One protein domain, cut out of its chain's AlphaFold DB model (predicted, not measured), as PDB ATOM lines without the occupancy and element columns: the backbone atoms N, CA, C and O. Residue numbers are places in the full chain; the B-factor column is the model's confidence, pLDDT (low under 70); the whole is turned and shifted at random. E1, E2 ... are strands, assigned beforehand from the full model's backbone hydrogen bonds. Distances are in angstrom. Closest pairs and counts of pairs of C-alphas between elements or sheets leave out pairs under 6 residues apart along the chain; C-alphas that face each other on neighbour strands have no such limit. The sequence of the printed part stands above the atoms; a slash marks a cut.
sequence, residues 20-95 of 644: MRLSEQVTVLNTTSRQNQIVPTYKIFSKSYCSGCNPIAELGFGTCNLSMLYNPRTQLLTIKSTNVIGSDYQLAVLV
ATOM      1  N   MET A  20     -38.235 -30.673 -34.493       65.69
ATOM      2  CA  MET A  20     -36.918 -30.757 -35.137       65.69
ATOM      3  C   MET A  20     -35.759 -30.680 -34.133       65.69
ATOM      4  O   MET A  20     -34.671 -31.168 -34.431       65.69
ATOM      5  N   ARG A  21     -35.982 -30.145 -32.921       66.62
ATOM      6  CA  ARG A  21     -34.982 -30.132 -31.837       66.62
ATOM      7  C   ARG A  21     -34.625 -31.532 -31.325       66.62
ATOM      8  O   ARG A  21     -33.578 -31.691 -30.712       66.62
ATOM      9  N   LEU A  22     -35.476 -32.530 -31.571       65.25
ATOM     10  CA  LEU A  22     -35.264 -33.934 -31.197       65.25
ATOM     11  C   LEU A  22     -34.775 -34.797 -32.377       65.25
ATOM     12  O   LEU A  22     -34.732 -36.021 -32.261       65.25
ATOM     13  N   SER A  23     -34.437 -34.178 -33.514       71.94
ATOM     14  CA  SER A  23     -33.968 -34.864 -34.724       71.94
ATOM     15  C   SER A  23     -32.469 -34.659 -34.950       71.94
ATOM     16  O   SER A  23     -31.932 -33.594 -34.658       71.94
ATOM     17  N   GLU A  24     -31.800 -35.676 -35.493       75.00
ATOM     18  CA  GLU A  24     -30.391 -35.611 -35.885       75.00
ATOM     19  C   GLU A  24     -30.266 -35.718 -37.407       75.00
ATOM     20  O   GLU A  24     -30.962 -36.506 -38.054       75.00
ATOM     21  N   GLN A  25     -29.384 -34.905 -37.990       79.69
ATOM     22  CA  GLN A  25     -29.145 -34.914 -39.426       79.69
ATOM     23  C   GLN A  25     -28.186 -36.048 -39.802       79.69
ATOM     24  O   GLN A  25     -27.057 -36.112 -39.320       79.69
ATOM     25  N   VAL A  26     -28.619 -36.905 -40.725       83.62
ATOM     26  CA  VAL A  26     -27.818 -38.011 -41.261       83.62
ATOM     27  C   VAL A  26     -27.464 -37.712 -42.714       83.62
ATOM     28  O   VAL A  26     -28.346 -37.499 -43.547       83.62
ATOM     29  N   THR A  27     -26.170 -37.672 -43.033       85.81
ATOM     30  CA  THR A  27     -25.687 -37.449 -44.403       85.81
ATOM     31  C   THR A  27     -25.630 -38.765 -45.169       85.81
ATOM     32  O   THR A  27     -24.947 -39.693 -44.744       85.81
ATOM     33  N   VAL A  28     -26.299 -38.834 -46.321       85.75
ATOM     34  CA  VAL A  28     -26.308 -40.017 -47.195       85.75
ATOM     35  C   VAL A  28     -25.428 -39.757 -48.414       85.75
ATOM     36  O   VAL A  28     -25.608 -38.757 -49.108       85.75
ATOM     37  N   LEU A  29     -24.484 -40.657 -48.694       86.25
ATOM     38  CA  LEU A  29     -23.660 -40.601 -49.901       86.25
ATOM     39  C   LEU A  29     -24.407 -41.221 -51.090       86.25
ATOM     40  O   LEU A  29     -25.129 -42.209 -50.940       86.25
ATOM     41  N   ASN A  30     -24.180 -40.688 -52.292       83.75
ATOM     42  CA  ASN A  30     -24.764 -41.195 -53.539       83.75
ATOM     43  C   ASN A  30     -24.054 -42.474 -54.021       83.75
ATOM     44  O   ASN A  30     -23.442 -42.496 -55.089       83.75
ATOM     45  N   THR A  31     -24.109 -43.545 -53.229       85.12
ATOM     46  CA  THR A  31     -23.462 -44.825 -53.539       85.12
ATOM     47  C   THR A  31     -24.426 -45.996 -53.384       85.12
ATOM     48  O   THR A  31     -25.249 -46.041 -52.473       85.12
ATOM     49  N   THR A  32     -24.275 -46.989 -54.264       85.31
ATOM     50  CA  THR A  32     -24.989 -48.275 -54.191       85.31
ATOM     51  C   THR A  32     -24.426 -49.215 -53.123       85.31
ATOM     52  O   THR A  32     -25.033 -50.245 -52.827       85.31
ATOM     53  N   SER A  33     -23.268 -48.887 -52.544       87.25
ATOM     54  CA  SER A  33     -22.694 -49.602 -51.406       87.25
ATOM     55  C   SER A  33     -23.499 -49.335 -50.134       87.25
ATOM     56  O   SER A  33     -23.968 -48.221 -49.898       87.25
ATOM     57  N   ARG A  34     -23.654 -50.365 -49.292       88.19
ATOM     58  CA  ARG A  34     -24.328 -50.233 -47.994       88.19
ATOM     59  C   ARG A  34     -23.495 -49.334 -47.076       88.19
ATOM     60  O   ARG A  34     -22.335 -49.633 -46.807       88.19
ATOM     61  N   GLN A  35     -24.114 -48.271 -46.584       90.44
ATOM     62  CA  GLN A  35     -23.545 -47.319 -45.636       90.44
ATOM     63  C   GLN A  35     -24.111 -47.635 -44.252       90.44
ATOM     64  O   GLN A  35     -25.327 -47.698 -44.101       90.44
ATOM     65  N   ASN A  36     -23.255 -47.857 -43.254       90.75
ATOM     66  CA  ASN A  36     -23.687 -48.105 -41.879       90.75
ATOM     67  C   ASN A  36     -23.276 -46.927 -41.000       90.75
ATOM     68  O   ASN A  36     -22.110 -46.535 -41.017       90.75
ATOM     69  N   GLN A  37     -24.207 -46.399 -40.216       89.94
ATOM     70  CA  GLN A  37     -23.952 -45.321 -39.270       89.94
ATOM     71  C   GLN A  37     -24.617 -45.636 -37.936       89.94
ATOM     72  O   GLN A  37     -25.787 -46.010 -37.885       89.94
ATOM     73  N   ILE A  38     -23.867 -45.487 -36.846       89.12
ATOM     74  CA  ILE A  38     -24.425 -45.568 -35.498       89.12
ATOM     75  C   ILE A  38     -24.952 -44.182 -35.158       89.12
ATOM     76  O   ILE A  38     -24.190 -43.218 -35.206       89.12
ATOM     77  N   VAL A  39     -26.236 -44.092 -34.828       89.00
ATOM     78  CA  VAL A  39     -26.857 -42.832 -34.416       89.00
ATOM     79  C   VAL A  39     -27.604 -43.004 -33.095       89.00
ATOM     80  O   VAL A  39     -28.172 -44.079 -32.837       89.00
ATOM     81  N   PRO A  40     -27.618 -41.978 -32.233       86.94
ATOM     82  CA  PRO A  40     -28.573 -41.908 -31.145       86.94
ATOM     83  C   PRO A  40     -29.999 -41.798 -31.698       86.94
ATOM     84  O   PRO A  40     -30.278 -41.139 -32.695       86.94
ATOM     85  N   THR A  41     -30.934 -42.471 -31.043       83.44
ATOM     86  CA  THR A  41     -32.341 -42.503 -31.436       83.44
ATOM     87  C   THR A  41     -33.214 -42.241 -30.226       83.44
ATOM     88  O   THR A  41     -33.081 -42.905 -29.195       83.44
ATOM     89  N   TYR A  42     -34.133 -41.290 -30.378       80.31
ATOM     90  CA  TYR A  42     -35.225 -41.085 -29.441       80.31
ATOM     91  C   TYR A  42     -36.436 -41.891 -29.902       80.31
ATOM     92  O   TYR A  42     -36.914 -41.746 -31.029       80.31
ATOM     93  N   LYS A  43     -36.947 -42.740 -29.020       74.88
ATOM     94  CA  LYS A  43     -38.209 -43.451 -29.190       74.88
ATOM     95  C   LYS A  43     -39.215 -42.832 -28.239       74.88
ATOM     96  O   LYS A  43     -39.057 -42.918 -27.027       74.88
ATOM     97  N   ILE A  44     -40.234 -42.192 -28.800       72.62
ATOM     98  CA  ILE A  44     -41.371 -41.699 -28.029       72.62
ATOM     99  C   ILE A  44     -42.452 -42.765 -28.113       72.62
ATOM    100  O   ILE A  44     -43.038 -42.971 -29.177       72.62
ATOM    101  N   PHE A  45     -42.705 -43.442 -27.000       66.56
ATOM    102  CA  PHE A  45     -43.852 -44.326 -26.872       66.56
ATOM    103  C   PHE A  45     -44.980 -43.526 -26.228       66.56
ATOM    104  O   PHE A  45     -44.927 -43.187 -25.043       66.56
ATOM    105  N   SER A  46     -46.000 -43.189 -27.016       59.34
ATOM    106  CA  SER A  46     -47.244 -42.652 -26.475       59.34
ATOM    107  C   SER A  46     -47.966 -43.774 -25.733       59.34
ATOM    108  O   SER A  46     -48.501 -44.685 -26.362       59.34
ATOM    109  N   LYS A  47     -47.978 -43.725 -24.399       55.81
ATOM    110  CA  LYS A  47     -48.793 -44.621 -23.577       55.81
ATOM    111  C   LYS A  47     -50.061 -43.882 -23.166       55.81
ATOM    112  O   LYS A  47     -50.058 -43.244 -22.119       55.81
ATOM    113  N   SER A  48     -51.123 -43.968 -23.977       51.34
ATOM    114  CA  SER A  48     -52.512 -43.758 -23.515       51.34
ATOM    115  C   SER A  48     -53.545 -43.763 -24.650       51.34
ATOM    116  O   SER A  48     -53.602 -42.812 -25.425       51.34
ATOM    117  N   TYR A  49     -54.459 -44.732 -24.612       44.62
ATOM    118  CA  TYR A  49     -55.889 -44.475 -24.788       44.62
ATOM    119  C   TYR A  49     -56.585 -44.963 -23.510       44.62
ATOM    120  O   TYR A  49     -56.871 -46.144 -23.356       44.62
ATOM    121  N   CYS A  50     -56.787 -44.073 -22.539       47.44
ATOM    122  CA  CYS A  50     -57.724 -44.326 -21.445       47.44
ATOM    123  C   CYS A  50     -58.506 -43.054 -21.126       47.44
ATOM    124  O   CYS A  50     -57.955 -41.952 -21.145       47.44
ATOM    125  N   SER A  51     -59.807 -43.203 -20.871       39.44
ATOM    126  CA  SER A  51     -60.682 -42.095 -20.495       39.44
ATOM    127  C   SER A  51     -60.266 -41.551 -19.123       39.44
ATOM    128  O   SER A  51     -60.168 -42.284 -18.143       39.44
ATOM    129  N   GLY A  52     -59.958 -40.251 -19.059       46.47
ATOM    130  CA  GLY A  52     -59.552 -39.571 -17.822       46.47
ATOM    131  C   GLY A  52     -58.083 -39.740 -17.409       46.47
ATOM    132  O   GLY A  52     -57.686 -39.224 -16.363       46.47
ATOM    133  N   CYS A  53     -57.251 -40.415 -18.204       53.66
ATOM    134  CA  CYS A  53     -55.812 -40.474 -17.957       53.66
ATOM    135  C   CYS A  53     -55.087 -39.249 -18.520       53.66
ATOM    136  O   CYS A  53     -55.349 -38.830 -19.645       53.66
ATOM    137  N   ASN A  54     -54.087 -38.748 -17.791       54.72
ATOM    138  CA  ASN A  54     -53.108 -37.844 -18.389       54.72
ATOM    139  C   ASN A  54     -52.189 -38.662 -19.312       54.72
ATOM    140  O   ASN A  54     -51.605 -39.640 -18.832       54.72
ATOM    141  N   PRO A  55     -52.054 -38.301 -20.602       58.31
ATOM    142  CA  PRO A  55     -51.176 -39.011 -21.518       58.31
ATOM    143  C   PRO A  55     -49.736 -38.923 -21.023       58.31
ATOM    144  O   PRO A  55     -49.239 -37.836 -20.721       58.31
ATOM    145  N   ILE A  56     -49.068 -40.071 -20.922       63.59
ATOM    146  CA  ILE A  56     -47.662 -40.147 -20.526       63.59
ATOM    147  C   ILE A  56     -46.863 -40.549 -21.758       63.59
ATOM    148  O   ILE A  56     -47.127 -41.572 -22.394       63.59
ATOM    149  N   ALA A  57     -45.872 -39.728 -22.091       69.25
ATOM    150  CA  ALA A  57     -44.894 -40.059 -23.108       69.25
ATOM    151  C   ALA A  57     -43.670 -40.669 -22.424       69.25
ATOM    152  O   ALA A  57     -43.015 -40.039 -21.589       69.25
ATOM    153  N   GLU A  58     -43.380 -41.914 -22.778       73.88
ATOM    154  CA  GLU A  58     -42.121 -42.551 -22.433       73.88
ATOM    155  C   GLU A  58     -41.088 -42.187 -23.497       73.88
ATOM    156  O   GLU A  58     -41.313 -42.376 -24.694       73.88
ATOM    157  N   LEU A  59     -39.964 -41.642 -23.047       77.69
ATOM    158  CA  LEU A  59     -38.813 -41.293 -23.860       77.69
ATOM    159  C   LEU A  59     -37.742 -42.358 -23.660       77.69
ATOM    160  O   LEU A  59     -37.095 -42.421 -22.618       77.69
ATOM    161  N   GLY A  60     -37.544 -43.181 -24.675       80.88
ATOM    162  CA  GLY A  60     -36.385 -44.048 -24.783       80.88
ATOM    163  C   GLY A  60     -35.275 -43.353 -25.549       80.88
ATOM    164  O   GLY A  60     -35.488 -42.962 -26.692       80.88
ATOM    165  N   PHE A  61     -34.093 -43.233 -24.967       86.06
ATOM    166  CA  PHE A  61     -32.892 -42.802 -25.666       86.06
ATOM    167  C   PHE A  61     -31.922 -43.974 -25.751       86.06
ATOM    168  O   PHE A  61     -31.479 -44.511 -24.741       86.06
ATOM    169  N   GLY A  62     -31.603 -44.396 -26.968       87.75
ATOM    170  CA  GLY A  62     -30.674 -45.496 -27.196       87.75
ATOM    171  C   GLY A  62     -29.923 -45.338 -28.501       87.75
ATOM    172  O   GLY A  62     -30.184 -44.414 -29.267       87.75
ATOM    173  N   THR A  63     -29.014 -46.262 -28.787       89.38
ATOM    174  CA  THR A  63     -28.240 -46.235 -30.035       89.38
ATOM    175  C   THR A  63     -28.743 -47.273 -31.028       89.38
ATOM    176  O   THR A  63     -29.102 -48.399 -30.672       89.38
ATOM    177  N   CYS A  64     -28.789 -46.887 -32.299       89.75
ATOM    178  CA  CYS A  64     -29.204 -47.761 -33.382       89.75
ATOM    179  C   CYS A  64     -28.161 -47.752 -34.499       89.75
ATOM    180  O   CYS A  64     -27.639 -46.702 -34.869       89.75
ATOM    181  N   ASN A  65     -27.873 -48.931 -35.044       91.56
ATOM    182  CA  ASN A  65     -27.101 -49.075 -36.265       91.56
ATOM    183  C   ASN A  65     -28.045 -48.949 -37.466       91.56
ATOM    184  O   ASN A  65     -28.919 -49.793 -37.690       91.56
ATOM    185  N   LEU A  66     -27.872 -47.864 -38.207       90.75
ATOM    186  CA  LEU A  66     -28.634 -47.498 -39.384       90.75
ATOM    187  C   LEU A  66     -27.867 -47.925 -40.634       90.75
ATOM    188  O   LEU A  66     -26.792 -47.408 -40.922       90.75
ATOM    189  N   SER A  67     -28.435 -48.867 -41.383       90.81
ATOM    190  CA  SER A  67     -27.916 -49.310 -42.677       90.81
ATOM    191  C   SER A  67     -28.719 -48.679 -43.812       90.81
ATOM    192  O   SER A  67     -29.936 -48.838 -43.899       90.81
ATOM    193  N   MET A  68     -28.033 -47.937 -44.671       91.88
ATOM    194  CA  MET A  68     -28.605 -47.124 -45.738       91.88
ATOM    195  C   MET A  68     -28.056 -47.596 -47.084       91.88
ATOM    196  O   MET A  68     -26.860 -47.859 -47.226       91.88
ATOM    197  N   LEU A  69     -28.931 -47.731 -48.077       91.50
ATOM    198  CA  LEU A  69     -28.570 -48.088 -49.445       91.50
ATOM    199  C   LEU A  69     -29.311 -47.165 -50.405       91.50
ATOM    200  O   LEU A  69     -30.541 -47.188 -50.461       91.50
ATOM    201  N   TYR A  70     -28.562 -46.355 -51.148       90.38
ATOM    202  CA  TYR A  70     -29.120 -45.443 -52.135       90.38
ATOM    203  C   TYR A  70     -28.933 -46.013 -53.538       90.38
ATOM    204  O   TYR A  70     -27.814 -46.286 -53.973       90.38
ATOM    205  N   ASN A  71     -30.030 -46.200 -54.270       88.62
ATOM    206  CA  ASN A  71     -29.962 -46.578 -55.674       88.62
ATOM    207  C   ASN A  71     -30.083 -45.322 -56.556       88.62
ATOM    208  O   ASN A  71     -31.192 -44.804 -56.706       88.62
ATOM    209  N   PRO A  72     -28.992 -44.855 -57.197       83.50
ATOM    210  CA  PRO A  72     -29.013 -43.638 -58.006       83.50
ATOM    211  C   PRO A  72     -29.854 -43.781 -59.282       83.50
ATOM    212  O   PRO A  72     -30.304 -42.776 -59.819       83.50
ATOM    213  N   ARG A  73     -30.104 -45.010 -59.765       85.69
ATOM    214  CA  ARG A  73     -30.923 -45.248 -60.969       85.69
ATOM    215  C   ARG A  73     -32.421 -45.138 -60.705       85.69
ATOM    216  O   ARG A  73     -33.154 -44.703 -61.580       85.69
ATOM    217  N   THR A  74     -32.870 -45.543 -59.521       86.06
ATOM    218  CA  THR A  74     -34.288 -45.488 -59.128       86.06
ATOM    219  C   THR A  74     -34.580 -44.348 -58.155       86.06
ATOM    220  O   THR A  74     -35.710 -44.228 -57.700       86.06
ATOM    221  N   GLN A  75     -33.554 -43.566 -57.788       85.62
ATOM    222  CA  GLN A  75     -33.592 -42.505 -56.773       85.62
ATOM    223  C   GLN A  75     -34.210 -42.951 -55.434       85.62
ATOM    224  O   GLN A  75     -34.775 -42.149 -54.696       85.62
ATOM    225  N   LEU A  76     -34.092 -44.243 -55.107       87.19
ATOM    226  CA  LEU A  76     -34.726 -44.844 -53.936       87.19
ATOM    227  C   LEU A  76     -33.685 -45.084 -52.840       87.19
ATOM    228  O   LEU A  76     -32.669 -45.741 -53.073       87.19
ATOM    229  N   LEU A  77     -33.960 -44.568 -51.643       85.94
ATOM    230  CA  LEU A  77     -33.175 -44.805 -50.435       85.94
ATOM    231  C   LEU A  77     -33.853 -45.889 -49.593       85.94
ATOM    232  O   LEU A  77     -34.957 -45.696 -49.090       85.94
ATOM    233  N   THR A  78     -33.195 -47.034 -49.423       86.44
ATOM    234  CA  THR A  78     -33.638 -48.081 -48.496       86.44
ATOM    235  C   THR A  78     -32.886 -47.947 -47.181       86.44
ATOM    236  O   THR A  78     -31.656 -47.949 -47.162       86.44
ATOM    237  N   ILE A  79     -33.628 -47.855 -46.081       87.75
ATOM    238  CA  ILE A  79     -33.089 -47.686 -44.732       87.75
ATOM    239  C   ILE A  79     -33.513 -48.885 -43.882       87.75
ATOM    240  O   ILE A  79     -34.693 -49.227 -43.834       87.75
ATOM    241  N   LYS A  80     -32.563 -49.524 -43.197       87.31
ATOM    242  CA  LYS A  80     -32.822 -50.603 -42.240       87.31
ATOM    243  C   LYS A  80     -32.092 -50.323 -40.931       87.31
ATOM    244  O   LYS A  80     -30.875 -50.167 -40.916       87.31
ATOM    245  N   SER A  81     -32.846 -50.283 -39.840       87.62
ATOM    246  CA  SER A  81     -32.369 -49.977 -38.489       87.62
ATOM    247  C   SER A  81     -32.271 -51.244 -37.634       87.62
ATOM    248  O   SER A  81     -33.213 -52.038 -37.606       87.62
ATOM    249  N   THR A  82     -31.173 -51.423 -36.901       88.56
ATOM    250  CA  THR A  82     -30.976 -52.525 -35.939       88.56
ATOM    251  C   THR A  82     -30.424 -52.004 -34.614       88.56
ATOM    252  O   THR A  82     -29.531 -51.160 -34.621       88.56
ATOM    253  N   ASN A  83     -30.923 -52.482 -33.469       85.31
ATOM    254  CA  ASN A  83     -30.384 -52.086 -32.159       85.31
ATOM    255  C   ASN A  83     -28.940 -52.597 -31.995       85.31
ATOM    256  O   ASN A  83     -28.621 -53.702 -32.440       85.31
ATOM    257  N   VAL A  84     -28.080 -51.810 -31.345       87.69
ATOM    258  CA  VAL A  84     -26.711 -52.227 -31.008       87.69
ATOM    259  C   VAL A  84     -26.749 -53.026 -29.704       87.69
ATOM    260  O   VAL A  84     -27.208 -52.536 -28.676       87.69
ATOM    261  N   ILE A  85     -26.303 -54.282 -29.737       86.31
ATOM    262  CA  ILE A  85     -26.282 -55.142 -28.545       86.31
ATOM    263  C   ILE A  85     -25.203 -54.622 -27.585       86.31
ATOM    264  O   ILE A  85     -24.065 -54.417 -27.996       86.31
ATOM    265  N   GLY A  86     -25.563 -54.424 -26.314       82.62
ATOM    266  CA  GLY A  86     -24.649 -53.932 -25.276       82.62
ATOM    267  C   GLY A  86     -24.541 -52.407 -25.172       82.62
ATOM    268  O   GLY A  86     -23.735 -51.929 -24.383       82.62
ATOM    269  N   SER A  87     -25.326 -51.638 -25.936       84.75
ATOM    270  CA  SER A  87     -25.400 -50.183 -25.759       84.75
ATOM    271  C   SER A  87     -26.327 -49.788 -24.613       84.75
ATOM    272  O   SER A  87     -27.392 -50.392 -24.461       84.75
ATOM    273  N   ASP A  88     -25.992 -48.712 -23.905       81.00
ATOM    274  CA  ASP A  88     -26.849 -48.145 -22.863       81.00
ATOM    275  C   ASP A  88     -28.170 -47.614 -23.443       81.00
ATOM    276  O   ASP A  88     -28.204 -46.938 -24.477       81.00
ATOM    277  N   TYR A  89     -29.270 -47.917 -22.753       82.00
ATOM    278  CA  TYR A  89     -30.604 -47.414 -23.061       82.00
ATOM    279  C   TYR A  89     -31.098 -46.576 -21.883       82.00
ATOM    280  O   TYR A  89     -31.341 -47.095 -20.794       82.00
ATOM    281  N   GLN A  90     -31.213 -45.270 -22.092       83.38
ATOM    282  CA  GLN A  90     -31.726 -44.337 -21.102       83.38
ATOM    283  C   GLN A  90     -33.240 -44.223 -21.239       83.38
ATOM    284  O   GLN A  90     -33.778 -44.093 -22.338       83.38
ATOM    285  N   LEU A  91     -33.926 -44.241 -20.105       77.69
ATOM    286  CA  LEU A  91     -35.367 -44.103 -20.037       77.69
ATOM    287  C   LEU A  91     -35.726 -42.820 -19.296       77.69
ATOM    288  O   LEU A  91     -35.260 -42.587 -18.182       77.69
ATOM    289  N   ALA A  92     -36.606 -42.024 -19.887       78.50
ATOM    290  CA  ALA A  92     -37.214 -40.870 -19.253       78.50
ATOM    291  C   ALA A  92     -38.739 -40.935 -19.370       78.50
ATOM    292  O   ALA A  92     -39.304 -41.494 -20.310       78.50
ATOM    293  N   VAL A  93     -39.416 -40.341 -18.392       76.00
ATOM    294  CA  VAL A  93     -40.876 -40.226 -18.364       76.00
ATOM    295  C   VAL A  93     -41.223 -38.748 -18.377       76.00
ATOM    296  O   VAL A  93     -40.763 -37.994 -17.520       76.00
ATOM    297  N   LEU A  94     -42.044 -38.331 -19.339       75.69
ATOM    298  CA  LEU A  94     -42.609 -36.987 -19.354       75.69
ATOM    299  C   LEU A  94     -43.906 -36.979 -18.552       75.69
ATOM    300  O   LEU A  94     -44.871 -37.659 -18.903       75.69
ATOM    301  N   VAL A  95     -43.926 -36.185 -17.483       74.88
ATOM    302  CA  VAL A  95     -45.108 -35.966 -16.646       74.88
ATOM    303  C   VAL A  95     -45.589 -34.535 -16.854       74.88
ATOM    304  O   VAL A  95     -44.800 -33.593 -16.781       74.88
TER     305      VAL A  95
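Overview. This is residues 20 to 95 of the 644 residues of an uncharacterized protein of Thraustotheca clavata (UniProt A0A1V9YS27). A long two-strand hairpin, E1 and E2, is bent into an arch, and E3 and E4 follow one another along the free side of E2, each beside a different half of it. The result is one elongated, strongly twisted sheet with a hairpin turn at each far end, at Gly 52 and Arg 73. The printed part has 76 residues, with four named strands in the order E1, E2, E3, E4 and no named helix, all strand in class. The neighbours in this branched sheet are antiparallel; it is loose, with a radius of gyration of the C-alphas of 16.5 A and spans of 52 by 29 by 21 A.

Arrangement. Residues 20 to 34 hold no named element. E1, residues 35 to 47, and E2, residues 56 to 71, form an antiparallel hairpin at 149 degrees, with N 41 and O 62 2.7 A apart, within hydrogen-bond range. E1 bends by 63 degrees at residue 38 and E2 by 72 degrees at residue 63. E3, residues 76 to 83, forms a second antiparallel hairpin with E2, and N 67 and O 80 are 2.8 A apart. E4, residues 90 to 94, is antiparallel to E2 over residues 57 to 61, with N 59 and O 92 2.8 A apart. E1 lies on one side of E2, E3 and E4 on the other side; E3 and E4 are apart.

Along the chain. E1 begins at C-alpha 35 (-23.545, -47.319, -45.636) and is 33.6 A long. E2 measures 39.9 A, E3 23.4 A and E4 13.2 A, ending at C-alpha 94 (-42.609, -36.987, -19.354).

Size, cuts and confidence. The C-alphas of Gly 52 and Arg 73, the two farthest apart, are 52.1 A apart. The printed part has no cut; the link E2 to E3 is tight, the other two are short. Residues 20 to 22 and 45 to 57 have pLDDT under 70.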